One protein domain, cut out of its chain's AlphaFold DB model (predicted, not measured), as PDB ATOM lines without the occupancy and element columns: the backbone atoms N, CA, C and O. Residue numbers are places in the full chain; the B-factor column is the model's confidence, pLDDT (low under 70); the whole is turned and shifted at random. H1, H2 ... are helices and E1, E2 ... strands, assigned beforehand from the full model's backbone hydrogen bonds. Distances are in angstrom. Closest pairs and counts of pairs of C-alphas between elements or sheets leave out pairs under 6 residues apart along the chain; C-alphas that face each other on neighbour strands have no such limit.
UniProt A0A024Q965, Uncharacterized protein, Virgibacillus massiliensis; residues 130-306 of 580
ATOM      1  N   ILE A 130      60.099 133.817  26.120       88.25
ATOM      2  CA  ILE A 130      59.684 132.889  25.065       88.25
ATOM      3  C   ILE A 130      60.320 131.525  25.303       88.25
ATOM      4  O   ILE A 130      59.588 130.537  25.313       88.25
ATOM      5  N   ASP A 131      61.627 131.471  25.544       87.62
ATOM      6  CA  ASP A 131      62.362 130.236  25.801       87.62
ATOM      7  C   ASP A 131      61.818 129.526  27.040       87.62
ATOM      8  O   ASP A 131      61.503 128.341  26.971       87.62
ATOM      9  N   ASP A 132      61.572 130.249  28.133       86.38
ATOM     10  CA  ASP A 132      60.973 129.692  29.346       86.38
ATOM     11  C   ASP A 132      59.569 129.130  29.073       86.38
ATOM     12  O   ASP A 132      59.244 128.017  29.488       86.38
ATOM     13  N   LYS A 133      58.727 129.847  28.314       86.25
ATOM     14  CA  LYS A 133      57.383 129.367  27.941       86.25
ATOM     15  C   LYS A 133      57.425 128.179  26.982       86.25
ATOM     16  O   LYS A 133      56.555 127.307  27.065       86.25
ATOM     17  N   VAL A 134      58.384 128.144  26.059       85.12
ATOM     18  CA  VAL A 134      58.591 127.031  25.129       85.12
ATOM     19  C   VAL A 134      59.077 125.813  25.901       85.12
ATOM     20  O   VAL A 134      58.444 124.766  25.803       85.12
ATOM     21  N   ASN A 135      60.101 125.960  26.739       79.44
ATOM     22  CA  ASN A 135      60.636 124.892  27.579       79.44
ATOM     23  C   ASN A 135      59.562 124.339  28.517       79.44
ATOM     24  O   ASN A 135      59.349 123.133  28.558       79.44
ATOM     25  N   GLN A 136      58.776 125.203  29.160       79.06
ATOM     26  CA  GLN A 136      57.687 124.769  30.032       79.06
ATOM     27  C   GLN A 136      56.563 124.042  29.263       79.06
ATOM     28  O   GLN A 136      55.941 123.124  29.801       79.06
ATOM     29  N   ARG A 137      56.286 124.411  28.002       77.69
ATOM     30  CA  ARG A 137      55.343 123.677  27.131       77.69
ATOM     31  C   ARG A 137      55.903 122.331  26.673       77.69
ATOM     32  O   ARG A 137      55.152 121.359  26.642       77.69
ATOM     33  N   VAL A 138      57.186 122.287  26.329       77.06
ATOM     34  CA  VAL A 138      57.924 121.082  25.928       77.06
ATOM     35  C   VAL A 138      57.940 120.096  27.097       77.06
ATOM     36  O   VAL A 138      57.418 118.996  26.960       77.06
ATOM     37  N   GLU A 139      58.404 120.498  28.280       75.62
ATOM     38  CA  GLU A 139      58.413 119.653  29.483       75.62
ATOM     39  C   GLU A 139      57.019 119.111  29.819       75.62
ATOM     40  O   GLU A 139      56.848 117.911  30.040       75.62
ATOM     41  N   LYS A 140      55.991 119.969  29.763       71.88
ATOM     42  CA  LYS A 140      54.603 119.548  29.989       71.88
ATOM     43  C   LYS A 140      54.066 118.589  28.938       71.88
ATOM     44  O   LYS A 140      53.117 117.888  29.267       71.88
ATOM     45  N   GLN A 141      54.599 118.554  27.715       73.38
ATOM     46  CA  GLN A 141      54.201 117.572  26.700       73.38
ATOM     47  C   GLN A 141      54.791 116.185  26.970       73.38
ATOM     48  O   GLN A 141      54.140 115.187  26.665       73.38
ATOM     49  N   PHE A 142      55.967 116.107  27.592       78.44
ATOM     50  CA  PHE A 142      56.691 114.845  27.774       78.44
ATOM     51  C   PHE A 142      56.569 114.223  29.171       78.44
ATOM     52  O   PHE A 142      57.027 113.101  29.369       78.44
ATOM     53  N   ALA A 143      55.970 114.925  30.134       83.12
ATOM     54  CA  ALA A 143      55.743 114.408  31.482       83.12
ATOM     55  C   ALA A 143      54.554 113.431  31.558       83.12
ATOM     56  O   ALA A 143      53.647 113.481  30.715       83.12
ATOM     57  N   ASP A 144      54.559 112.596  32.605       90.56
ATOM     58  CA  ASP A 144      53.421 111.762  32.998       90.56
ATOM     59  C   ASP A 144      52.169 112.622  33.187       90.56
ATOM     60  O   ASP A 144      52.231 113.761  33.661       90.56
ATOM     61  N   LEU A 145      51.023 112.068  32.807       94.81
ATOM     62  CA  LEU A 145      49.747 112.769  32.840       94.81
ATOM     63  C   LEU A 145      48.700 111.894  33.519       94.81
ATOM     64  O   LEU A 145      48.595 110.710  33.219       94.81
ATOM     65  N   ILE A 146      47.905 112.495  34.397       96.94
ATOM     66  CA  ILE A 146      46.703 111.874  34.951       96.94
ATOM     67  C   ILE A 146      45.515 112.689  34.452       96.94
ATOM     68  O   ILE A 146      45.524 113.913  34.582       96.94
ATOM     69  N   VAL A 147      44.529 112.014  33.871       97.94
ATOM     70  CA  VAL A 147      43.255 112.604  33.444       97.94
ATOM     71  C   VAL A 147      42.114 111.814  34.063       97.94
ATOM     72  O   VAL A 147      42.218 110.597  34.218       97.94
ATOM     73  N   ASN A 148      41.039 112.494  34.426       98.56
ATOM     74  CA  ASN A 148      39.883 111.918  35.093       98.56
ATOM     75  C   ASN A 148      38.717 111.768  34.117       98.56
ATOM     76  O   ASN A 148      38.458 112.640  33.290       98.56
ATOM     77  N   VAL A 149      37.991 110.665  34.233       98.44
ATOM     78  CA  VAL A 149      36.763 110.404  33.483       98.44
ATOM     79  C   VAL A 149      35.632 110.221  34.503       98.44
ATOM     80  O   VAL A 149      35.753 109.326  35.343       98.44
ATOM     81  N   PRO A 150      34.543 111.012  34.443       98.19
ATOM     82  CA  PRO A 150      34.172 111.887  33.327       98.19
ATOM     83  C   PRO A 150      34.667 113.351  33.380       98.19
ATOM     84  O   PRO A 150      34.438 114.084  32.420       98.19
ATOM     85  N   SER A 151      35.295 113.824  34.466       98.12
ATOM     86  CA  SER A 151      35.541 115.273  34.652       98.12
ATOM     87  C   SER A 151      36.429 115.953  33.599       98.12
ATOM     88  O   SER A 151      36.131 117.082  33.205       98.12
ATOM     89  N   ASP A 152      37.505 115.304  33.139       98.12
ATOM     90  CA  ASP A 152      38.398 115.854  32.102       98.12
ATOM     91  C   ASP A 152      37.985 115.407  30.688       98.12
ATOM     92  O   ASP A 152      38.173 116.145  29.718       98.12
ATOM     93  N   PHE A 153      37.411 114.209  30.565       98.31
ATOM     94  CA  PHE A 153      36.897 113.641  29.317       98.31
ATOM     95  C   PHE A 153      35.630 112.837  29.580       98.31
ATOM     96  O   PHE A 153      35.596 112.059  30.522       98.31
ATOM     97  N   GLU A 154      34.639 112.937  28.694       98.12
ATOM     98  CA  GLU A 154      33.345 112.251  28.834       98.12
ATOM     99  C   GLU A 154      33.470 110.720  28.956       98.12
ATOM    100  O   GLU A 154      32.779 110.096  29.764       98.12
ATOM    101  N   ASN A 155      34.372 110.103  28.185       98.25
ATOM    102  CA  ASN A 155      34.643 108.670  28.250       98.25
ATOM    103  C   ASN A 155      36.103 108.326  27.905       98.25
ATOM    104  O   ASN A 155      36.890 109.162  27.450       98.25
ATOM    105  N   ILE A 156      36.459 107.056  28.120       98.50
ATOM    106  CA  ILE A 156      37.816 106.532  27.903       98.50
ATOM    107  C   ILE A 156      38.236 106.637  26.432       98.50
ATOM    108  O   ILE A 156      39.385 106.976  26.152       98.50
ATOM    109  N   GLN A 157      37.327 106.361  25.490       98.25
ATOM    110  CA  GLN A 157      37.638 106.386  24.059       98.25
ATOM    111  C   GLN A 157      38.054 107.795  23.612       98.25
ATOM    112  O   GLN A 157      39.111 107.952  23.006       98.25
ATOM    113  N   ILE A 158      37.293 108.828  23.995       98.31
ATOM    114  CA  ILE A 158      37.606 110.233  23.687       98.31
ATOM    115  C   ILE A 158      38.937 110.650  24.327       98.31
ATOM    116  O   ILE A 158      39.735 111.347  23.687       98.31
ATOM    117  N   ALA A 159      39.206 110.211  25.563       98.31
ATOM    118  CA  ALA A 159      40.479 110.469  26.231       98.31
ATOM    119  C   ALA A 159      41.658 109.875  25.440       98.31
ATOM    120  O   ALA A 159      42.625 110.585  25.158       98.31
ATOM    121  N   ILE A 160      41.573 108.608  25.020       98.19
ATOM    122  CA  ILE A 160      42.627 107.949  24.232       98.19
ATOM    123  C   ILE A 160      42.786 108.610  22.857       98.19
ATOM    124  O   ILE A 160      43.909 108.921  22.463       98.19
ATOM    125  N   ASP A 161      41.696 108.880  22.138       97.75
ATOM    126  CA  ASP A 161      41.751 109.485  20.801       97.75
ATOM    127  C   ASP A 161      42.399 110.873  20.832       97.75
ATOM    128  O   ASP A 161      43.233 111.198  19.984       97.75
ATOM    129  N   THR A 162      42.084 111.670  21.855       96.88
ATOM    130  CA  THR A 162      42.666 113.005  22.033       96.88
ATOM    131  C   THR A 162      44.137 112.922  22.439       96.88
ATOM    132  O   THR A 162      44.993 113.609  21.879       96.88
ATOM    133  N   LEU A 163      44.453 112.078  23.423       96.25
ATOM    134  CA  LEU A 163      45.784 112.023  24.025       96.25
ATOM    135  C   LEU A 163      46.777 111.185  23.213       96.25
ATOM    136  O   LEU A 163      47.980 111.366  23.375       96.25
ATOM    137  N   SER A 164      46.322 110.325  22.301       95.06
ATOM    138  CA  SER A 164      47.195 109.539  21.412       95.06
ATOM    139  C   SER A 164      47.957 110.407  20.405       95.06
ATOM    140  O   SER A 164      49.017 110.019  19.923       95.06
ATOM    141  N   GLN A 165      47.461 111.616  20.129       91.69
ATOM    142  CA  GLN A 165      48.132 112.601  19.276       91.69
ATOM    143  C   GLN A 165      49.295 113.307  19.990       91.69
ATOM    144  O   GLN A 165      50.096 114.004  19.357       91.69
ATOM    145  N   ARG A 166      49.392 113.158  21.315       88.75
ATOM    146  CA  ARG A 166      50.445 113.765  22.125       88.75
ATOM    147  C   ARG A 166      51.763 113.034  21.893       88.75
ATOM    148  O   ARG A 166      51.839 111.814  21.961       88.75
ATOM    149  N   ARG A 167      52.836 113.799  21.688       85.12
ATOM    150  CA  ARG A 167      54.191 113.243  21.688       85.12
ATOM    151  C   ARG A 167      54.594 112.923  23.121       85.12
ATOM    152  O   ARG A 167      54.634 113.824  23.950       85.12
ATOM    153  N   THR A 168      54.908 111.666  23.387       86.88
ATOM    154  CA  THR A 168      55.425 111.202  24.675       86.88
ATOM    155  C   THR A 168      56.867 110.740  24.518       86.88
ATOM    156  O   THR A 168      57.276 110.290  23.444       86.88
ATOM    157  N   ASN A 169      57.653 110.858  25.587       85.62
ATOM    158  CA  ASN A 169      58.960 110.220  25.630       85.62
ATOM    159  C   ASN A 169      58.783 108.728  25.924       85.62
ATOM    160  O   ASN A 169      57.737 108.271  26.394       85.62
ATOM    161  N   GLN A 170      59.825 107.949  25.650       84.25
ATOM    162  CA  GLN A 170      59.845 106.554  26.059       84.25
ATOM    163  C   GLN A 170      59.740 106.463  27.591       84.25
ATOM    164  O   GLN A 170      60.511 107.103  28.302       84.25
ATOM    165  N   GLY A 171      58.798 105.656  28.082       85.44
ATOM    166  CA  GLY A 171      58.568 105.432  29.514       85.44
ATOM    167  C   GLY A 171      57.547 106.367  30.168       85.44
ATOM    168  O   GLY A 171      57.199 106.142  31.322       85.44
ATOM    169  N   THR A 172      57.035 107.370  29.452       90.31
ATOM    170  CA  THR A 172      55.954 108.226  29.958       90.31
ATOM    171  C   THR A 172      54.638 107.453  30.026       90.31
ATOM    172  O   THR A 172      54.285 106.753  29.075       90.31
ATOM    173  N   THR A 173      53.898 107.618  31.123       95.00
ATOM    174  CA  THR A 173      52.585 106.993  31.329       95.00
ATOM    175  C   THR A 173      51.477 108.047  31.372       95.00
ATOM    176  O   THR A 173      51.568 109.052  32.078       95.00
ATOM    177  N   ILE A 174      50.401 107.802  30.628       97.19
ATOM    178  CA  ILE A 174      49.152 108.561  30.668       97.19
ATOM    179  C   ILE A 174      48.121 107.712  31.411       97.19
ATOM    180  O   ILE A 174      47.614 106.722  30.881       97.19
ATOM    181  N   LYS A 175      47.814 108.098  32.647       98.31
ATOM    182  CA  LYS A 175      46.816 107.430  33.479       98.31
ATOM    183  C   LYS A 175      45.442 108.028  33.227       98.31
ATOM    184  O   LYS A 175      45.237 109.223  33.421       98.31
ATOM    185  N   ILE A 176      44.506 107.178  32.831       98.62
ATOM    186  CA  ILE A 176      43.087 107.507  32.730       98.62
ATOM    187  C   ILE A 176      42.435 106.982  34.008       98.62
ATOM    188  O   ILE A 176      42.344 105.771  34.205       98.62
ATOM    189  N   ASN A 177      42.059 107.883  34.911       98.69
ATOM    190  CA  ASN A 177      41.434 107.566  36.190       98.69
ATOM    191  C   ASN A 177      39.910 107.640  36.068       98.69
ATOM    192  O   ASN A 177      39.366 108.698  35.765       98.69
ATOM    193  N   LEU A 178      39.226 106.527  36.320       98.75
ATOM    194  CA  LEU A 178      37.771 106.498  36.414       98.75
ATOM    195  C   LEU A 178      37.348 107.012  37.793       98.75
ATOM    196  O   LEU A 178      37.785 106.508  38.834       98.75
ATOM    197  N   GLU A 179      36.529 108.057  37.792       98.62
ATOM    198  CA  GLU A 179      35.978 108.652  39.003       98.62
ATOM    199  C   GLU A 179      34.931 107.722  39.629       98.62
ATOM    200  O   GLU A 179      34.342 106.871  38.960       98.62
ATOM    201  N   SER A 180      34.715 107.863  40.938       98.44
ATOM    202  CA  SER A 180      33.810 106.974  41.673       98.44
ATOM    203  C   SER A 180      32.380 107.033  41.125       98.44
ATOM    204  O   SER A 180      31.843 108.115  40.876       98.44
ATOM    205  N   GLY A 181      31.763 105.866  40.943       98.12
ATOM    206  CA  GLY A 181      30.428 105.709  40.371       98.12
ATOM    207  C   GLY A 181      30.373 105.782  38.843       98.12
ATOM    208  O   GLY A 181      29.277 105.706  38.289       98.12
ATOM    209  N   TYR A 182      31.508 105.923  38.149       98.50
ATOM    210  CA  TYR A 182      31.536 105.876  36.689       98.50
ATOM    211  C   TYR A 182      31.196 104.471  36.172       98.50
ATOM    212  O   TYR A 182      31.776 103.472  36.601       98.50
ATOM    213  N   GLU A 183      30.283 104.399  35.203       98.44
ATOM    214  CA  GLU A 183      29.933 103.168  34.495       98.44
ATOM    215  C   GLU A 183      30.478 103.194  33.063       98.44
ATOM    216  O   GLU A 183      30.414 104.205  32.359       98.44
ATOM    217  N   LEU A 184      30.974 102.048  32.605       98.50
ATOM    218  CA  LEU A 184      31.479 101.867  31.249       98.50
ATOM    219  C   LEU A 184      30.302 101.684  30.289       98.50
ATOM    220  O   LEU A 184      29.719 100.603  30.214       98.50
ATOM    221  N   ASN A 185      29.955 102.744  29.566       98.19
ATOM    222  CA  ASN A 185      28.829 102.755  28.628       98.19
ATOM    223  C   ASN A 185      29.245 102.661  27.155       98.19
ATOM    224  O   ASN A 185      28.417 102.338  26.310       98.19
ATOM    225  N   ASP A 186      30.528 102.867  26.859       98.12
ATOM    226  CA  ASP A 186      31.069 102.868  25.502       98.12
ATOM    227  C   ASP A 186      32.154 101.794  25.331       98.12
ATOM    228  O   ASP A 186      32.941 101.555  26.255       98.12
ATOM    229  N   PRO A 187      32.240 101.142  24.157       98.19
ATOM    230  CA  PRO A 187      33.341 100.243  23.848       98.19
ATOM    231  C   PRO A 187      34.646 101.021  23.635       98.19
ATOM    232  O   PRO A 187      34.657 102.123  23.091       98.19
ATOM    233  N   ILE A 188      35.763 100.393  23.990       98.56
ATOM    234  CA  ILE A 188      37.121 100.888  23.760       98.56
ATOM    235  C   ILE A 188      37.695 100.126  22.565       98.56
ATOM    236  O   ILE A 188      37.917  98.915  22.631       98.56
ATOM    237  N   ILE A 189      37.939 100.816  21.454       98.38
ATOM    238  CA  ILE A 189      38.362 100.203  20.192       98.38
ATOM    239  C   ILE A 189      39.692 100.806  19.760       98.38
ATOM    240  O   ILE A 189      39.752 101.920  19.249       98.38
ATOM    241  N   LEU A 190      40.765 100.030  19.902       98.44
ATOM    242  CA  LEU A 190      42.118 100.457  19.567       98.44
ATOM    243  C   LEU A 190      42.654  99.611  18.417       98.44
ATOM    244  O   LEU A 190      42.658  98.375  18.462       98.44
ATOM    245  N   SER A 191      43.112 100.272  17.356       98.31
ATOM    246  CA  SER A 191      43.623  99.576  16.177       98.31
ATOM    247  C   SER A 191      44.830 100.266  15.562       98.31
ATOM    248  O   SER A 191      44.953 101.486  15.657       98.31
ATOM    249  N   ASN A 192      45.708  99.473  14.939       97.94
ATOM    250  CA  ASN A 192      46.833  99.935  14.116       97.94
ATOM    251  C   ASN A 192      47.710 101.012  14.784       97.94
ATOM    252  O   ASN A 192      48.078 101.996  14.145       97.94
ATOM    253  N   GLY A 193      48.028 100.845  16.068       96.81
ATOM    254  CA  GLY A 193      48.758 101.852  16.836       96.81
ATOM    255  C   GLY A 193      49.472 101.291  18.060       96.81
ATOM    256  O   GLY A 193      49.295 100.123  18.420       96.81
ATOM    257  N   ASP A 194      50.285 102.143  18.681       97.12
ATOM    258  CA  ASP A 194      50.898 101.895  19.982       97.12
ATOM    259  C   ASP A 194      50.168 102.723  21.047       97.12
ATOM    260  O   ASP A 194      50.159 103.954  21.015       97.12
ATOM    261  N   TYR A 195      49.518 102.008  21.958       97.81
ATOM    262  CA  TYR A 195      48.757 102.538  23.081       97.81
ATOM    263  C   TYR A 195      49.391 102.120  24.415       97.81
ATOM    264  O   TYR A 195      48.758 102.254  25.460       97.81
ATOM    265  N   SER A 196      50.628 101.611  24.403       97.00
ATOM    266  CA  SER A 196      51.307 101.102  25.603       97.00
ATOM    267  C   SER A 196      51.636 102.173  26.640       97.00
ATOM    268  O   SER A 196      51.879 101.840  27.795       97.00
ATOM    269  N   GLN A 197      51.598 103.453  26.262       96.75
ATOM    270  CA  GLN A 197      51.706 104.581  27.187       96.75
ATOM    271  C   GLN A 197      50.452 104.792  28.046       96.75
ATOM    272  O   GLN A 197      50.513 105.549  29.010       96.75
ATOM    273  N   PHE A 198      49.311 104.184  27.706       98.31
ATOM    274  CA  PHE A 198      48.073 104.361  28.459       98.31
ATOM    275  C   PHE A 198      47.932 103.323  29.570       98.31
ATOM    276  O   PHE A 198      48.172 102.133  29.367       98.31
ATOM    277  N   GLU A 199      47.461 103.769  30.730       98.56
ATOM    278  CA  GLU A 199      47.059 102.914  31.844       98.56
ATOM    279  C   GLU A 199      45.660 103.325  32.311       98.56
ATOM    280  O   GLU A 199      45.436 104.485  32.660       98.56
ATOM    281  N   ILE A 200      44.710 102.388  32.327       98.75
ATOM    282  CA  ILE A 200      43.363 102.647  32.856       98.75
ATOM    283  C   ILE A 200      43.337 102.256  34.331       98.75
ATOM    284  O   ILE A 200      43.625 101.110  34.666       98.75
ATOM    285  N   THR A 201      42.956 103.194  35.192       98.69
ATOM    286  CA  THR A 201      42.845 103.056  36.654       98.69
ATOM    287  C   THR A 201      41.455 103.487  37.115       98.69
ATOM    288  O   THR A 201      40.737 104.130  36.360       98.69
ATOM    289  N   SER A 202      41.047 103.138  38.334       98.56
ATOM    290  CA  SER A 202      39.762 103.570  38.897       98.56
ATOM    291  C   SER A 202      39.904 103.891  40.377       98.56
ATOM    292  O   SER A 202      40.710 103.273  41.077       98.56
ATOM    293  N   THR A 203      39.086 104.836  40.836       98.38
ATOM    294  CA  THR A 203      38.880 105.123  42.258       98.38
ATOM    295  C   THR A 203      38.130 103.980  42.948       98.38
ATOM    296  O   THR A 203      38.409 103.664  44.105       98.38
ATOM    297  N   ASP A 204      37.211 103.329  42.230       98.56
ATOM    298  CA  ASP A 204      36.429 102.207  42.742       98.56
ATOM    299  C   ASP A 204      37.197 100.883  42.618       98.56
ATOM    300  O   ASP A 204      37.989 100.661  41.698       98.56
ATOM    301  N   THR A 205      36.936  99.955  43.541       98.19
ATOM    302  CA  THR A 205      37.566  98.624  43.529       98.19
ATOM    303  C   THR A 205      37.108  97.755  42.359       98.19
ATOM    304  O   THR A 205      37.875  96.919  41.884       98.19
ATOM    305  N   GLU A 206      35.864  97.942  41.917       98.62
ATOM    306  CA  GLU A 206      35.235  97.273  40.778       98.62
ATOM    307  C   GLU A 206      34.405  98.320  40.019       98.62
ATOM    308  O   GLU A 206      33.720  99.127  40.642       98.62
ATOM    309  N   VAL A 207      34.492  98.322  38.689       98.69
ATOM    310  CA  VAL A 207      33.775  99.243  37.791       98.69
ATOM    311  C   VAL A 207      32.716  98.451  37.031       98.69
ATOM    312  O   VAL A 207      33.015  97.377  36.509       98.69
ATOM    313  N   ASN A 208      31.492  98.961  36.931       98.56
ATOM    314  CA  ASN A 208      30.422  98.274  36.205       98.56
ATOM    315  C   ASN A 208      30.393  98.682  34.728       98.56
ATOM    316  O   ASN A 208      30.670  99.830  34.380       98.56
ATOM    317  N   VAL A 209      30.014  97.747  33.859       98.50
ATOM    318  CA  VAL A 209      29.496  98.077  32.525       98.50
ATOM    319  C   VAL A 209      28.048  98.518  32.687       98.50
ATOM    320  O   VAL A 209      27.256  97.783  33.266       98.50
ATOM    321  N   GLY A 210      27.703  99.712  32.212       97.56
ATOM    322  CA  GLY A 210      26.365 100.269  32.400       97.56
ATOM    323  C   GLY A 210      25.324  99.631  31.478       97.56
ATOM    324  O   GLY A 210      25.637  99.125  30.399       97.56
ATOM    325  N   ALA A 211      24.049  99.693  31.870       96.56
ATOM    326  CA  ALA A 211      22.942  99.114  31.096       96.56
ATOM    327  C   ALA A 211      22.734  99.776  29.716       96.56
ATOM    328  O   ALA A 211      22.048  99.217  28.861       96.56
ATOM    329  N   SER A 212      23.313 100.960  29.497       96.81
ATOM    330  CA  SER A 212      23.344 101.654  28.203       96.81
ATOM    331  C   SER A 212      24.423 101.149  27.241       96.81
ATOM    332  O   SER A 212      24.504 101.668  26.128       96.81
ATOM    333  N   PHE A 213      25.229 100.150  27.621       97.31
ATOM    334  CA  PHE A 213      26.243  99.588  26.730       97.31
ATOM    335  C   PHE A 213      25.603  99.075  25.423       97.31
ATOM    336  O   PHE A 213      24.592  98.366  25.462       97.31
ATOM    337  N   PRO A 214      26.153  99.419  24.244       91.19
ATOM    338  CA  PRO A 214      25.401  99.407  22.988       91.19
ATOM    339  C   PRO A 214      24.919  98.029  22.525       91.19
ATOM    340  O   PRO A 214      23.922  97.951  21.806       91.19
ATOM    341  N   SER A 215      25.628  96.946  22.863       88.88
ATOM    342  CA  SER A 215      25.215  95.586  22.501       88.88
ATOM    343  C   SER A 215      26.027  94.502  23.216       88.88
ATOM    344  O   SER A 215      27.246  94.613  23.363       88.88
ATOM    345  N   VAL A 216      25.360  93.376  23.500       85.56
ATOM    346  CA  VAL A 216      25.966  92.113  23.961       85.56
ATOM    347  C   VAL A 216      26.809  91.399  22.897       85.56
ATOM    348  O   VAL A 216      27.401  90.366  23.201       85.56
ATOM    349  N   ASP A 217      26.865  91.922  21.667       91.88
ATOM    350  CA  ASP A 217      27.672  91.401  20.551       91.88
ATOM    351  C   ASP A 217      28.993  92.164  20.341       91.88
ATOM    352  O   ASP A 217      29.785  91.823  19.453       91.88
ATOM    353  N   ILE A 218      29.251  93.181  21.166       95.75
ATOM    354  CA  ILE A 218      30.451  94.020  21.111       95.75
ATOM    355  C   ILE A 218      31.334  93.721  22.325       95.75
ATOM    356  O   ILE A 218      30.838  93.492  23.425       95.75
ATOM    357  N   ASP A 219      32.652  93.687  22.122       98.25
ATOM    358  CA  ASP A 219      33.608  93.524  23.221       98.25
ATOM    359  C   ASP A 219      33.773  94.860  23.959       98.25
ATOM    360  O   ASP A 219      33.777  95.903  23.303       98.25
ATOM    361  N   LEU A 220      33.962  94.853  25.284       98.50
ATOM    362  CA  LEU A 220      34.260  96.098  26.003       98.50
ATOM    363  C   LEU A 220      35.577  96.694  25.498       98.50
ATOM    364  O   LEU A 220      35.602  97.848  25.089       98.50
ATOM    365  N   LEU A 221      36.659  95.913  25.507       98.75
ATOM    366  CA  LEU A 221      37.931  96.292  24.896       98.75
ATOM    367  C   LEU A 221      38.155  95.477  23.623       98.75
ATOM    368  O   LEU A 221      38.133  94.248  23.651       98.75
ATOM    369  N   THR A 222      38.440  96.161  22.518       98.69
ATOM    370  CA  THR A 222      38.873  95.562  21.255       98.69
ATOM    371  C   THR A 222      40.253  96.091  20.875       98.69
ATOM    372  O   THR A 222      40.385  97.254  20.502       98.69
ATOM    373  N   LEU A 223      41.266  95.222  20.876       98.62
ATOM    374  CA  LEU A 223      42.592  95.504  20.317       98.62
ATOM    375  C   LEU A 223      42.769  94.781  18.982       98.62
ATOM    376  O   LEU A 223      42.571  93.567  18.909       98.62
ATOM    377  N   LYS A 224      43.151  95.495  17.921       98.62
ATOM    378  CA  LYS A 224      43.372  94.913  16.585       98.62
ATOM    379  C   LYS A 224      44.657  95.435  15.958       98.62
ATOM    380  O   LYS A 224      44.720  96.609  15.602       98.62
ATOM    381  N   ASN A 225      45.631  94.551  15.729       98.38
ATOM    382  CA  ASN A 225      46.936  94.928  15.178       98.38
ATOM    383  C   ASN A 225      47.552  96.116  15.942       98.38
ATOM    384  O   ASN A 225      47.928  97.126  15.350       98.38
ATOM    385  N   ALA A 226      47.540  96.041  17.274       98.25
ATOM    386  CA  ALA A 226      47.917  97.149  18.140       98.25
ATOM    387  C   ALA A 226      48.736  96.678  19.344       98.25
ATOM    388  O   ALA A 226      48.494  95.606  19.908       98.25
ATOM    389  N   ARG A 227      49.670  97.520  19.793       98.25
ATOM    390  CA  ARG A 227      50.268  97.366  21.119       98.25
ATOM    391  C   ARG A 227      49.326  98.026  22.117       98.25
ATOM    392  O   ARG A 227      49.156  99.238  22.089       98.25
ATOM    393  N   GLY A 228      48.638  97.219  22.911       97.62
ATOM    394  CA  GLY A 228      47.589  97.687  23.805       97.62
ATOM    395  C   GLY A 228      48.112  98.420  25.033       97.62
ATOM    396  O   GLY A 228      49.304  98.404  25.339       97.62
ATOM    397  N   LEU A 229      47.156  99.038  25.716       98.31
ATOM    398  CA  LEU A 229      47.314  99.714  26.997       98.31
ATOM    399  C   LEU A 229      47.521  98.738  28.163       98.31
ATOM    400  O   LEU A 229      47.368  97.523  28.016       98.31
ATOM    401  N   VAL A 230      47.813  99.291  29.338       98.75
ATOM    402  CA  VAL A 230      47.828  98.569  30.611       98.75
ATOM    403  C   VAL A 230      46.437  98.618  31.247       98.75
ATOM    404  O   VAL A 230      45.913  99.684  31.577       98.75
ATOM    405  N   TRP A 231      45.843  97.448  31.452       98.81
ATOM    406  CA  TRP A 231      44.554  97.281  32.112       98.81
ATOM    407  C   TRP A 231      44.741  97.158  33.627       98.81
ATOM    408  O   TRP A 231      45.123  96.098  34.132       98.81
ATOM    409  N   ASN A 232      44.475  98.239  34.366       98.81
ATOM    410  CA  ASN A 232      44.628  98.297  35.824       98.81
ATOM    411  C   ASN A 232      43.287  98.517  36.565       98.81
ATOM    412  O   ASN A 232      43.220  99.165  37.612       98.81
ATOM    413  N   ILE A 233      42.201  97.939  36.042       98.81
ATOM    414  CA  ILE A 233      40.865  97.961  36.659       98.81
ATOM    415  C   ILE A 233      40.237  96.566  36.693       98.81
ATOM    416  O   ILE A 233      40.498  95.723  35.835       98.81
ATOM    417  N   LEU A 234      39.409  96.306  37.703       98.88
ATOM    418  CA  LEU A 234      38.526  95.145  37.713       98.88
ATOM    419  C   LEU A 234      37.159  95.597  37.211       98.88
ATOM    420  O   LEU A 234      36.610  96.563  37.740       98.88
ATOM    421  N   VAL A 235      36.625  94.912  36.203       98.88
ATOM    422  CA  VAL A 235      35.327  95.263  35.618       98.88
ATOM    423  C   VAL A 235      34.301  94.164  35.831       98.88
ATOM    424  O   VAL A 235      34.584  92.986  35.617       98.88
ATOM    425  N   ASN A 236      33.088  94.561  36.201       98.69
ATOM    426  CA  ASN A 236      31.908  93.717  36.215       98.69
ATOM    427  C   ASN A 236      31.070  93.991  34.965       98.69
ATOM    428  O   ASN A 236      30.431  95.032  34.835       98.69
ATOM    429  N   GLY A 237      31.090  93.047  34.030       98.19
ATOM    430  CA  GLY A 237      30.412  93.171  32.748       98.19
ATOM    431  C   GLY A 237      28.894  93.072  32.805       98.19
ATOM    432  O   GLY A 237      28.255  93.432  31.823       98.19
ATOM    433  N   GLN A 238      28.321  92.539  33.892       97.00
ATOM    434  CA  GLN A 238      26.874  92.325  34.062       97.00
ATOM    435  C   GLN A 238      26.179  91.634  32.863       97.00
ATOM    436  O   GLN A 238      24.976  91.771  32.663       97.00
ATOM    437  N   ALA A 239      26.932  90.859  32.073       95.75
ATOM    438  CA  ALA A 239      26.533  90.259  30.799       95.75
ATOM    439  C   ALA A 239      26.116  91.250  29.690       95.75
ATOM    440  O   ALA A 239      25.501  90.831  28.710       95.75
ATOM    441  N   TYR A 240      26.472  92.535  29.792       96.88
ATOM    442  CA  TYR A 240      26.119  93.559  28.800       96.88
ATOM    443  C   TYR A 240      27.053  93.625  27.585       96.88
ATOM    444  O   TYR A 240      26.679  94.210  26.572       96.88
ATOM    445  N   CYS A 241      28.228  92.993  27.633       96.75
ATOM    446  CA  CYS A 241      29.156  92.913  26.503       96.75
ATOM    447  C   CYS A 241      29.445  91.462  26.092       96.75
ATOM    448  O   CYS A 241      29.337  90.528  26.895       96.75
ATOM    449  N   ARG A 242      29.866  91.271  24.839       96.31
ATOM    450  CA  ARG A 242      30.217  89.960  24.281       96.31
ATOM    451  C   ARG A 242      31.435  89.379  24.969       96.31
ATOM    452  O   ARG A 242      31.352  88.333  25.601       96.31
ATOM    453  N   ASN A 243      32.565  90.058  24.829       98.06
ATOM    454  CA  ASN A 243      33.789  89.734  25.538       98.06
ATOM    455  C   ASN A 243      34.184  90.913  26.422       98.06
ATOM    456  O   ASN A 243      33.930  92.066  26.075       98.06
ATOM    457  N   GLY A 244      34.842  90.630  27.541       98.44
ATOM    458  CA  GLY A 244      35.468  91.669  28.346       98.44
ATOM    459  C   GLY A 244      36.642  92.281  27.594       98.44
ATOM    460  O   GLY A 244      36.579  93.408  27.104       98.44
ATOM    461  N   LEU A 245      37.706  91.494  27.451       98.81
ATOM    462  CA  LEU A 245      38.966  91.913  26.847       98.81
ATOM    463  C   LEU A 245      39.239  91.093  25.580       98.81
ATOM    464  O   LEU A 245      39.692  89.951  25.654       98.81
ATOM    465  N   GLY A 246      38.939  91.662  24.412       98.62
ATOM    466  CA  GLY A 246      39.169  91.053  23.103       98.62
ATOM    467  C   GLY A 246      40.469  91.535  22.454       98.62
ATOM    468  O   GLY A 246      40.593  92.699  22.074       98.62
ATOM    469  N   VAL A 247      41.434  90.632  22.276       98.75
ATOM    470  CA  VAL A 247      42.773  90.927  21.746       98.75
ATOM    471  C   VAL A 247      43.019  90.134  20.465       98.75
ATOM    472  O   VAL A 247      43.093  88.905  20.478       98.75
ATOM    473  N   TYR A 248      43.136  90.834  19.338       98.62
ATOM    474  CA  TYR A 248      43.100  90.246  18.000       98.62
ATOM    475  C   TYR A 248      44.301  90.648  17.142       98.62
ATOM    476  O   TYR A 248      44.805  91.765  17.235       98.62
ATOM    477  N   ASN A 249      44.661  89.787  16.186       98.00
ATOM    478  CA  ASN A 249      45.585  90.082  15.085       98.00
ATOM    479  C   ASN A 249      46.955  90.588  15.568       98.00
ATOM    480  O   ASN A 249      47.298  91.740  15.322       98.00
ATOM    481  N   ASN A 250      47.729  89.731  16.238       98.25
ATOM    482  CA  ASN A 250      49.065  90.045  16.763       98.25
ATOM    483  C   ASN A 250      49.088  91.250  17.720       98.25
ATOM    484  O   ASN A 250      50.059  92.003  17.747       98.25
ATOM    485  N   SER A 251      48.011  91.456  18.484       98.75
ATOM    486  CA  SER A 251      47.965  92.539  19.469       98.75
ATOM    487  C   SER A 251      48.583  92.123  20.799       98.75
ATOM    488  O   SER A 251      48.702  90.934  21.101       98.75
ATOM    489  N   HIS A 252      48.949  93.118  21.602       98.69
ATOM    490  CA  HIS A 252      49.511  92.930  22.937       98.69
ATOM    491  C   HIS A 252      48.601  93.533  24.007       98.69
ATOM    492  O   HIS A 252      48.095  94.629  23.795       98.69
ATOM    493  N   LEU A 253      48.417  92.866  25.146       98.81
ATOM    494  CA  LEU A 253      47.701  93.419  26.301       98.81
ATOM    495  C   LEU A 253      48.408  93.033  27.599       98.81
ATOM    496  O   LEU A 253      48.840  91.893  27.753       98.81
ATOM    497  N   GLU A 254      48.455  93.967  28.542       98.81
ATOM    498  CA  GLU A 254      48.893  93.720  29.912       98.81
ATOM    499  C   GLU A 254      47.728  93.980  30.872       98.81
ATOM    500  O   GLU A 254      47.124  95.051  30.847       98.81
ATOM    501  N   VAL A 255      47.412  93.006  31.719       98.88
ATOM    502  CA  VAL A 255      46.429  93.088  32.800       98.88
ATOM    503  C   VAL A 255      47.185  93.010  34.120       98.88
ATOM    504  O   VAL A 255      47.967  92.088  34.341       98.88
ATOM    505  N   ARG A 256      46.977  93.994  34.999       98.69
ATOM    506  CA  ARG A 256      47.635  94.029  36.312       98.69
ATOM    507  C   ARG A 256      47.072  92.953  37.248       98.69
ATOM    508  O   ARG A 256      45.903  92.588  37.164       98.69
ATOM    509  N   ALA A 257      47.901  92.500  38.186       98.69
ATOM    510  CA  ALA A 257      47.505  91.542  39.217       98.69
ATOM    511  C   ALA A 257      46.266  92.020  39.999       98.69
ATOM    512  O   ALA A 257      46.151  93.197  40.354       98.69
ATOM    513  N   GLY A 258      45.329  91.109  40.264       98.62
ATOM    514  CA  GLY A 258      44.052  91.396  40.922       98.62
ATOM    515  C   GLY A 258      43.058  92.195  40.068       98.62
ATOM    516  O   GLY A 258      42.017  92.612  40.574       98.62
ATOM    517  N   LYS A 259      43.371  92.444  38.791       98.81
ATOM    518  CA  LYS A 259      42.514  93.144  37.823       98.81
ATOM    519  C   LYS A 259      42.019  92.171  36.759       98.81
ATOM    520  O   LYS A 259      42.420  91.011  36.729       98.81
ATOM    521  N   GLY A 260      41.121  92.628  35.893       98.75
ATOM    522  CA  GLY A 260      40.550  91.781  34.851       98.75
ATOM    523  C   GLY A 260      39.099  92.122  34.563       98.75
ATOM    524  O   GLY A 260      38.719  93.296  34.556       98.75
ATOM    525  N   PHE A 261      38.301  91.095  34.294       98.81
ATOM    526  CA  PHE A 261      36.929  91.244  33.827       98.81
ATOM    527  C   PHE A 261      36.059  90.078  34.293       98.81
ATOM    528  O   PHE A 261      36.461  88.928  34.178       98.81
ATOM    529  N   LYS A 262      34.844  90.349  34.759       98.75
ATOM    530  CA  LYS A 262      33.878  89.340  35.211       98.75
ATOM    531  C   LYS A 262      32.575  89.451  34.433       98.75
ATOM    532  O   LYS A 262      32.250  90.521  33.932       98.75
ATOM    533  N   TYR A 263      31.779  88.385  34.405       97.81
ATOM    534  CA  TYR A 263      30.420  88.415  33.844       97.81
ATOM    535  C   TYR A 263      30.337  88.849  32.368       97.81
ATOM    536  O   TYR A 263      29.361  89.481  31.976       97.81
ATOM    537  N   ALA A 264      31.310  88.513  31.516       97.56
ATOM    538  CA  ALA A 264      31.141  88.680  30.069       97.56
ATOM    539  C   ALA A 264      30.114  87.682  29.519       97.56
ATOM    540  O   ALA A 264      30.001  86.549  30.002       97.56
ATOM    541  N   ASN A 265      29.400  88.064  28.459       96.12
ATOM    542  CA  ASN A 265      28.413  87.190  27.833       96.12
ATOM    543  C   ASN A 265      29.051  85.927  27.215       96.12
ATOM    544  O   ASN A 265      28.503  84.832  27.333       96.12
ATOM    545  N   GLN A 266      30.243  86.061  26.626       96.31
ATOM    546  CA  GLN A 266      31.052  84.984  26.052       96.31
ATOM    547  C   GLN A 266      32.360  84.789  26.831       96.31
ATOM    548  O   GLN A 266      32.434  83.881  27.656       96.31
ATOM    549  N   ASN A 267      33.390  85.609  26.601       98.00
ATOM    550  CA  ASN A 267      34.695  85.422  27.240       98.00
ATOM    551  C   ASN A 267      35.117  86.634  28.060       98.00
ATOM    552  O   ASN A 267      35.024  87.763  27.585       98.00
ATOM    553  N   ASN A 268      35.639  86.421  29.266       98.69
ATOM    554  CA  ASN A 268      36.179  87.537  30.044       98.69
ATOM    555  C   ASN A 268      37.500  88.025  29.435       98.69
ATOM    556  O   ASN A 268      37.676  89.227  29.233       98.69
ATOM    557  N   LEU A 269      38.377  87.093  29.053       98.88
ATOM    558  CA  LEU A 269      39.594  87.358  28.294       98.88
ATOM    559  C   LEU A 269      39.653  86.485  27.039       98.88
ATOM    560  O   LEU A 269      39.597  85.258  27.119       98.88
ATOM    561  N   TYR A 270      39.811  87.121  25.880       98.62
ATOM    562  CA  TYR A 270      39.866  86.443  24.594       98.62
ATOM    563  C   TYR A 270      41.065  86.896  23.767       98.62
ATOM    564  O   TYR A 270      41.101  88.013  23.256       98.62
ATOM    565  N   GLY A 271      42.040  86.004  23.604       98.50
ATOM    566  CA  GLY A 271      43.183  86.196  22.716       98.50
ATOM    567  C   GLY A 271      42.996  85.453  21.401       98.50
ATOM    568  O   GLY A 271      42.661  84.265  21.401       98.50
ATOM    569  N   ARG A 272      43.267  86.116  20.272       98.12
ATOM    570  CA  ARG A 272      43.166  85.513  18.939       98.12
ATOM    571  C   ARG A 272      44.308  85.898  18.000       98.12
ATOM    572  O   ARG A 272      44.790  87.029  18.034       98.12
ATOM    573  N   TYR A 273      44.657  84.986  17.092       97.19
ATOM    574  CA  TYR A 273      45.493  85.245  15.907       97.19
ATOM    575  C   TYR A 273      46.875  85.840  16.219       97.19
ATOM    576  O   TYR A 273      47.158  86.978  15.856       97.19
ATOM    577  N   GLY A 274      47.719  85.083  16.917       97.69
ATOM    578  CA  GLY A 274      49.100  85.462  17.235       97.69
ATOM    579  C   GLY A 274      49.239  86.540  18.312       97.69
ATOM    580  O   GLY A 274      50.345  86.995  18.578       97.69
ATOM    581  N   SER A 275      48.133  86.960  18.931       98.69
ATOM    582  CA  SER A 275      48.161  87.940  20.019       98.69
ATOM    583  C   SER A 275      48.862  87.393  21.265       98.69
ATOM    584  O   SER A 275      48.849  86.184  21.509       98.69
ATOM    585  N   ILE A 276      49.439  88.294  22.061       98.81
ATOM    586  CA  ILE A 276      50.147  87.982  23.306       98.81
ATOM    587  C   ILE A 276      49.498  88.762  24.446       98.81
ATOM    588  O   ILE A 276      49.351  89.981  24.360       98.81
ATOM    589  N   ILE A 277      49.103  88.072  25.511       98.88
ATOM    590  CA  ILE A 277      48.482  88.696  26.682       98.88
ATOM    591  C   ILE A 277      49.229  88.281  27.947       98.88
ATOM    592  O   ILE A 277      49.469  87.091  28.153       98.88
ATOM    593  N   PHE A 278      49.529  89.252  28.806       98.88
ATOM    594  CA  PHE A 278      50.030  89.041  30.164       98.88
ATOM    595  C   PHE A 278      48.929  89.386  31.162       98.88
ATOM    596  O   PHE A 278      48.443  90.511  31.173       98.88
ATOM    597  N   ALA A 279      48.502  88.412  31.955       98.81
ATOM    598  CA  ALA A 279      47.364  88.496  32.864       98.81
ATOM    599  C   ALA A 279      47.541  87.588  34.094       98.81
ATOM    600  O   ALA A 279      46.578  87.000  34.594       98.81
ATOM    601  N   ASP A 280      48.784  87.446  34.554       98.81
ATOM    602  CA  ASP A 280      49.099  86.719  35.780       98.81
ATOM    603  C   ASP A 280      48.380  87.365  36.979       98.81
ATOM    604  O   ASP A 280      48.233  88.588  37.053       98.81
ATOM    605  N   ASP A 281      47.893  86.533  37.901       98.81
ATOM    606  CA  ASP A 281      47.071  86.923  39.056       98.81
ATOM    607  C   ASP A 281      45.770  87.668  38.680       98.81
ATOM    608  O   ASP A 281      45.197  88.396  39.497       98.81
ATOM    609  N   GLY A 282      45.300  87.535  37.436       98.75
ATOM    610  CA  GLY A 282      44.089  88.198  36.956       98.75
ATOM    611  C   GLY A 282      42.788  87.559  37.457       98.75
ATOM    612  O   GLY A 282      42.717  86.361  37.734       98.75
ATOM    613  N   ILE A 283      41.725  88.362  37.533       98.88
ATOM    614  CA  ILE A 283      40.379  87.928  37.931       98.88
ATOM    615  C   ILE A 283      39.480  87.893  36.696       98.88
ATOM    616  O   ILE A 283      39.137  88.929  36.122       98.88
ATOM    617  N   PHE A 284      39.074  86.686  36.315       98.81
ATOM    618  CA  PHE A 284      38.279  86.378  35.130       98.81
ATOM    619  C   PHE A 284      37.099  85.452  35.454       98.81
ATOM    620  O   PHE A 284      36.757  84.566  34.665       98.81
ATOM    621  N   THR A 285      36.465  85.651  36.611       98.81
ATOM    622  CA  THR A 285      35.382  84.790  37.104       98.81
ATOM    623  C   THR A 285      34.045  85.067  36.426       98.81
ATOM    624  O   THR A 285      33.817  86.118  35.820       98.81
ATOM    625  N   HIS A 286      33.125  84.111  36.533       98.12
ATOM    626  CA  HIS A 286      31.778  84.225  35.985       98.12
ATOM    627  C   HIS A 286      31.767  84.492  34.470       98.12
ATOM    628  O   HIS A 286      30.956  85.271  33.973       98.12
ATOM    629  N   GLY A 287      32.666  83.876  33.702       96.50
ATOM    630  CA  GLY A 287      32.652  83.989  32.243       96.50
ATOM    631  C   GLY A 287      31.442  83.305  31.596       96.50
ATOM    632  O   GLY A 287      30.734  82.505  32.220       96.50
ATOM    633  N   SER A 288      31.229  83.586  30.311       95.69
ATOM    634  CA  SER A 288      30.286  82.858  29.446       95.69
ATOM    635  C   SER A 288      28.821  82.933  29.862       95.69
ATOM    636  O   SER A 288      28.108  81.931  29.817       95.69
ATOM    637  N   GLN A 289      28.345  84.117  30.243       95.25
ATOM    638  CA  GLN A 289      27.006  84.298  30.804       95.25
ATOM    639  C   GLN A 289      25.839  83.880  29.893       95.25
ATOM    640  O   GLN A 289      24.815  83.463  30.446       95.25
ATOM    641  N   ALA A 290      25.987  83.887  28.563       90.00
ATOM    642  CA  ALA A 290      24.976  83.352  27.641       90.00
ATOM    643  C   ALA A 290      24.796  81.822  27.759       90.00
ATOM    644  O   ALA A 290      23.753  81.300  27.373       90.00
ATOM    645  N   GLY A 291      25.764  81.119  28.359       78.69
ATOM    646  CA  GLY A 291      25.678  79.707  28.728       78.69
ATOM    647  C   GLY A 291      25.706  78.713  27.559       78.69
ATOM    648  O   GLY A 291      25.437  79.046  26.411       78.69
ATOM    649  N   ASN A 292      26.067  77.467  27.889       62.38
ATOM    650  CA  ASN A 292      25.907  76.224  27.115       62.38
ATOM    651  C   ASN A 292      26.137  76.293  25.589       62.38
ATOM    652  O   ASN A 292      25.473  75.593  24.820       62.38
ATOM    653  N   SER A 293      27.086  77.106  25.129       63.16
ATOM    654  CA  SER A 293      27.431  77.126  23.715       63.16
ATOM    655  C   SER A 293      28.387  75.974  23.400       63.16
ATOM    656  O   SER A 293      29.408  75.744  24.057       63.16
ATOM    657  N   ALA A 294      28.086  75.247  22.324       65.62
ATOM    658  CA  ALA A 294      29.063  74.366  21.685       65.62
ATOM    659  C   ALA A 294      30.285  75.151  21.149       65.62
ATOM    660  O   ALA A 294      31.280  74.546  20.756       65.62
ATOM    661  N   GLU A 295      30.213  76.487  21.155       72.31
ATOM    662  CA  GLU A 295      31.135  77.410  20.500       72.31
ATOM    663  C   GLU A 295      32.465  77.634  21.227       72.31
ATOM    664  O   GLU A 295      33.378  78.184  20.617       72.31
ATOM    665  N   GLY A 296      32.638  77.193  22.479       82.75
ATOM    666  CA  GLY A 296      33.963  77.291  23.117       82.75
ATOM    667  C   GLY A 296      34.150  78.423  24.130       82.75
ATOM    668  O   GLY A 296      35.300  78.727  24.432       82.75
ATOM    669  N   TRP A 297      33.093  79.085  24.608       95.06
ATOM    670  CA  TRP A 297      33.253  80.271  25.462       95.06
ATOM    671  C   TRP A 297      33.815  79.926  26.847       95.06
ATOM    672  O   TRP A 297      33.450  78.899  27.423       95.06
ATOM    673  N   SER A 298      34.706  80.777  27.357       97.12
ATOM    674  CA  SER A 298      35.482  80.515  28.571       97.12
ATOM    675  C   SER A 298      35.681  81.766  29.433       97.12
ATOM    676  O   SER A 298      35.558  82.878  28.932       97.12
ATOM    677  N   GLY A 299      36.079  81.623  30.698       98.19
ATOM    678  CA  GLY A 299      36.676  82.736  31.448       98.19
ATOM    679  C   GLY A 299      37.892  83.302  30.701       98.19
ATOM    680  O   GLY A 299      37.910  84.478  30.335       98.19
ATOM    681  N   ILE A 300      38.849  82.436  30.359       98.81
ATOM    682  CA  ILE A 300      40.002  82.765  29.505       98.81
ATOM    683  C   ILE A 300      40.025  81.847  28.283       98.81
ATOM    684  O   ILE A 300      39.985  80.625  28.424       98.81
ATOM    685  N   LEU A 301      40.158  82.429  27.090       98.50
ATOM    686  CA  LEU A 301      40.299  81.695  25.835       98.50
ATOM    687  C   LEU A 301      41.509  82.176  25.020       98.50
ATOM    688  O   LEU A 301      41.517  83.290  24.495       98.50
ATOM    689  N   ALA A 302      42.489  81.291  24.835       98.62
ATOM    690  CA  ALA A 302      43.601  81.452  23.902       98.62
ATOM    691  C   ALA A 302      43.300  80.727  22.576       98.62
ATOM    692  O   ALA A 302      43.504  79.518  22.461       98.62
ATOM    693  N   TRP A 303      42.815  81.442  21.556       98.12
ATOM    694  CA  TRP A 303      42.510  80.885  20.230       98.12
ATOM    695  C   TRP A 303      43.603  81.230  19.213       98.12
ATOM    696  O   TRP A 303      43.572  82.275  18.556       98.12
ATOM    697  N   GLY A 304      44.596  80.354  19.069       97.94
ATOM    698  CA  GLY A 304      45.787  80.647  18.264       97.94
ATOM    699  C   GLY A 304      46.557  81.873  18.769       97.94
ATOM    700  O   GLY A 304      47.159  82.583  17.972       97.94
ATOM    701  N   ALA A 305      46.465  82.165  20.066       98.62
ATOM    702  CA  ALA A 305      47.154  83.244  20.773       98.62
ATOM    703  C   ALA A 305      47.974  82.666  21.933       98.62
ATOM    704  O   ALA A 305      47.775  81.506  22.299       98.62
ATOM    705  N   THR A 306      48.848  83.480  22.520       98.88
ATOM    706  CA  THR A 306      49.608  83.138  23.726       98.88
ATOM    707  C   THR A 306      49.104  83.973  24.895       98.88
ATOM    708  O   THR A 306      49.117  85.200  24.830       98.88
TER     709      THR A 306
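AT A GLANCE: This is residues 130 to 306 of the 580 residues of an uncharacterized protein of Virgibacillus massiliensis (UniProt A0A024Q965). The chain is wound in stacked turns, a solenoid of parallel strands whose two main walls, the sheets E1 E2 E4 E6 E9 E12 and E3 E5 E8 E11 E13, are partly face to face, with E7 and E10 as a short third wall. H2 covers the E2 part of the larger sheet, and H1 extends from the E1 end, where its residues 130 to 137 stick out. The 177 printed residues have two named helices and thirteen named strands, in the order H1, E1, H2, E2 and then E3 to E13; the class is mixed, with under half of the residues in named elements. The whole is compact, with a radius of gyration of the C-alphas of 16.7 A, yet elongated in outline, spanning 66 by 35 by 27 A.

IN THESE COORDINATES: Look first for the larger sheet: E1, residues 145 to 149, begins at C-alpha 145, (49.747, 112.769, 32.840), and is 13.2 A long; then come E2, 174 to 178; E4, 198 to 202, 13.4 A; E6, 227 to 231; E9, 252 to 255; and E12, 276 to 278. The second sheet has E3, 188 to 191; E5, 221 to 224; E8, 243 to 248, 12.0 A; E11, 267 to 272; and E13, 298 to 303, ending at C-alpha 303, (42.510, 80.885, 20.230). E7 is 234 to 236 and E10 is 260 to 262. Find H1, 130 to 142, from C-alpha 130 at (59.684, 132.889, 25.065), 18.5 A long; H2 is 156 to 163.

HOW THE PARTS SIT: The larger sheet is twisted, with edge strands E1 and E12. Look at E1 and E2, parallel at 24 degrees, for N 149 and O 177, 2.8 A apart and within hydrogen-bond range; in E9 and E12, parallel, N 255 and O 278 are 2.8 A apart. The two sheets form a sandwich, two sheets face to face, their best planes 14 degrees apart. In the second sheet, E8 and E11 are parallel at 6 degrees, with N 247 and O 270 2.8 A apart. E6 runs on into E7 at 82 degrees; E7 and E10 are parallel, with N 262 and O 235 2.8 A apart. E1, H2, E2 is a strand-helix-strand unit, two parallel neighbour strands with a helix between, its crossover right-handed. H2 is on the larger sheet at a height of 9.1 A and only grazes the second, its closest C-alpha pair with E3 being Gln 157 and Ile 188, 5.5 A. H1 and H2 are apart. In both helices every O i to N i+4 pair is within hydrogen-bond range.

THE WHOLE: The farthest C-alphas, Ile 130 and Ala 294, are 66.1 A apart. The printed part has no cut; the long links are E4 to E5 and E12 to E13. Mean pLDDT of the printed part is 95.0, with residues 292 to 294 under 70.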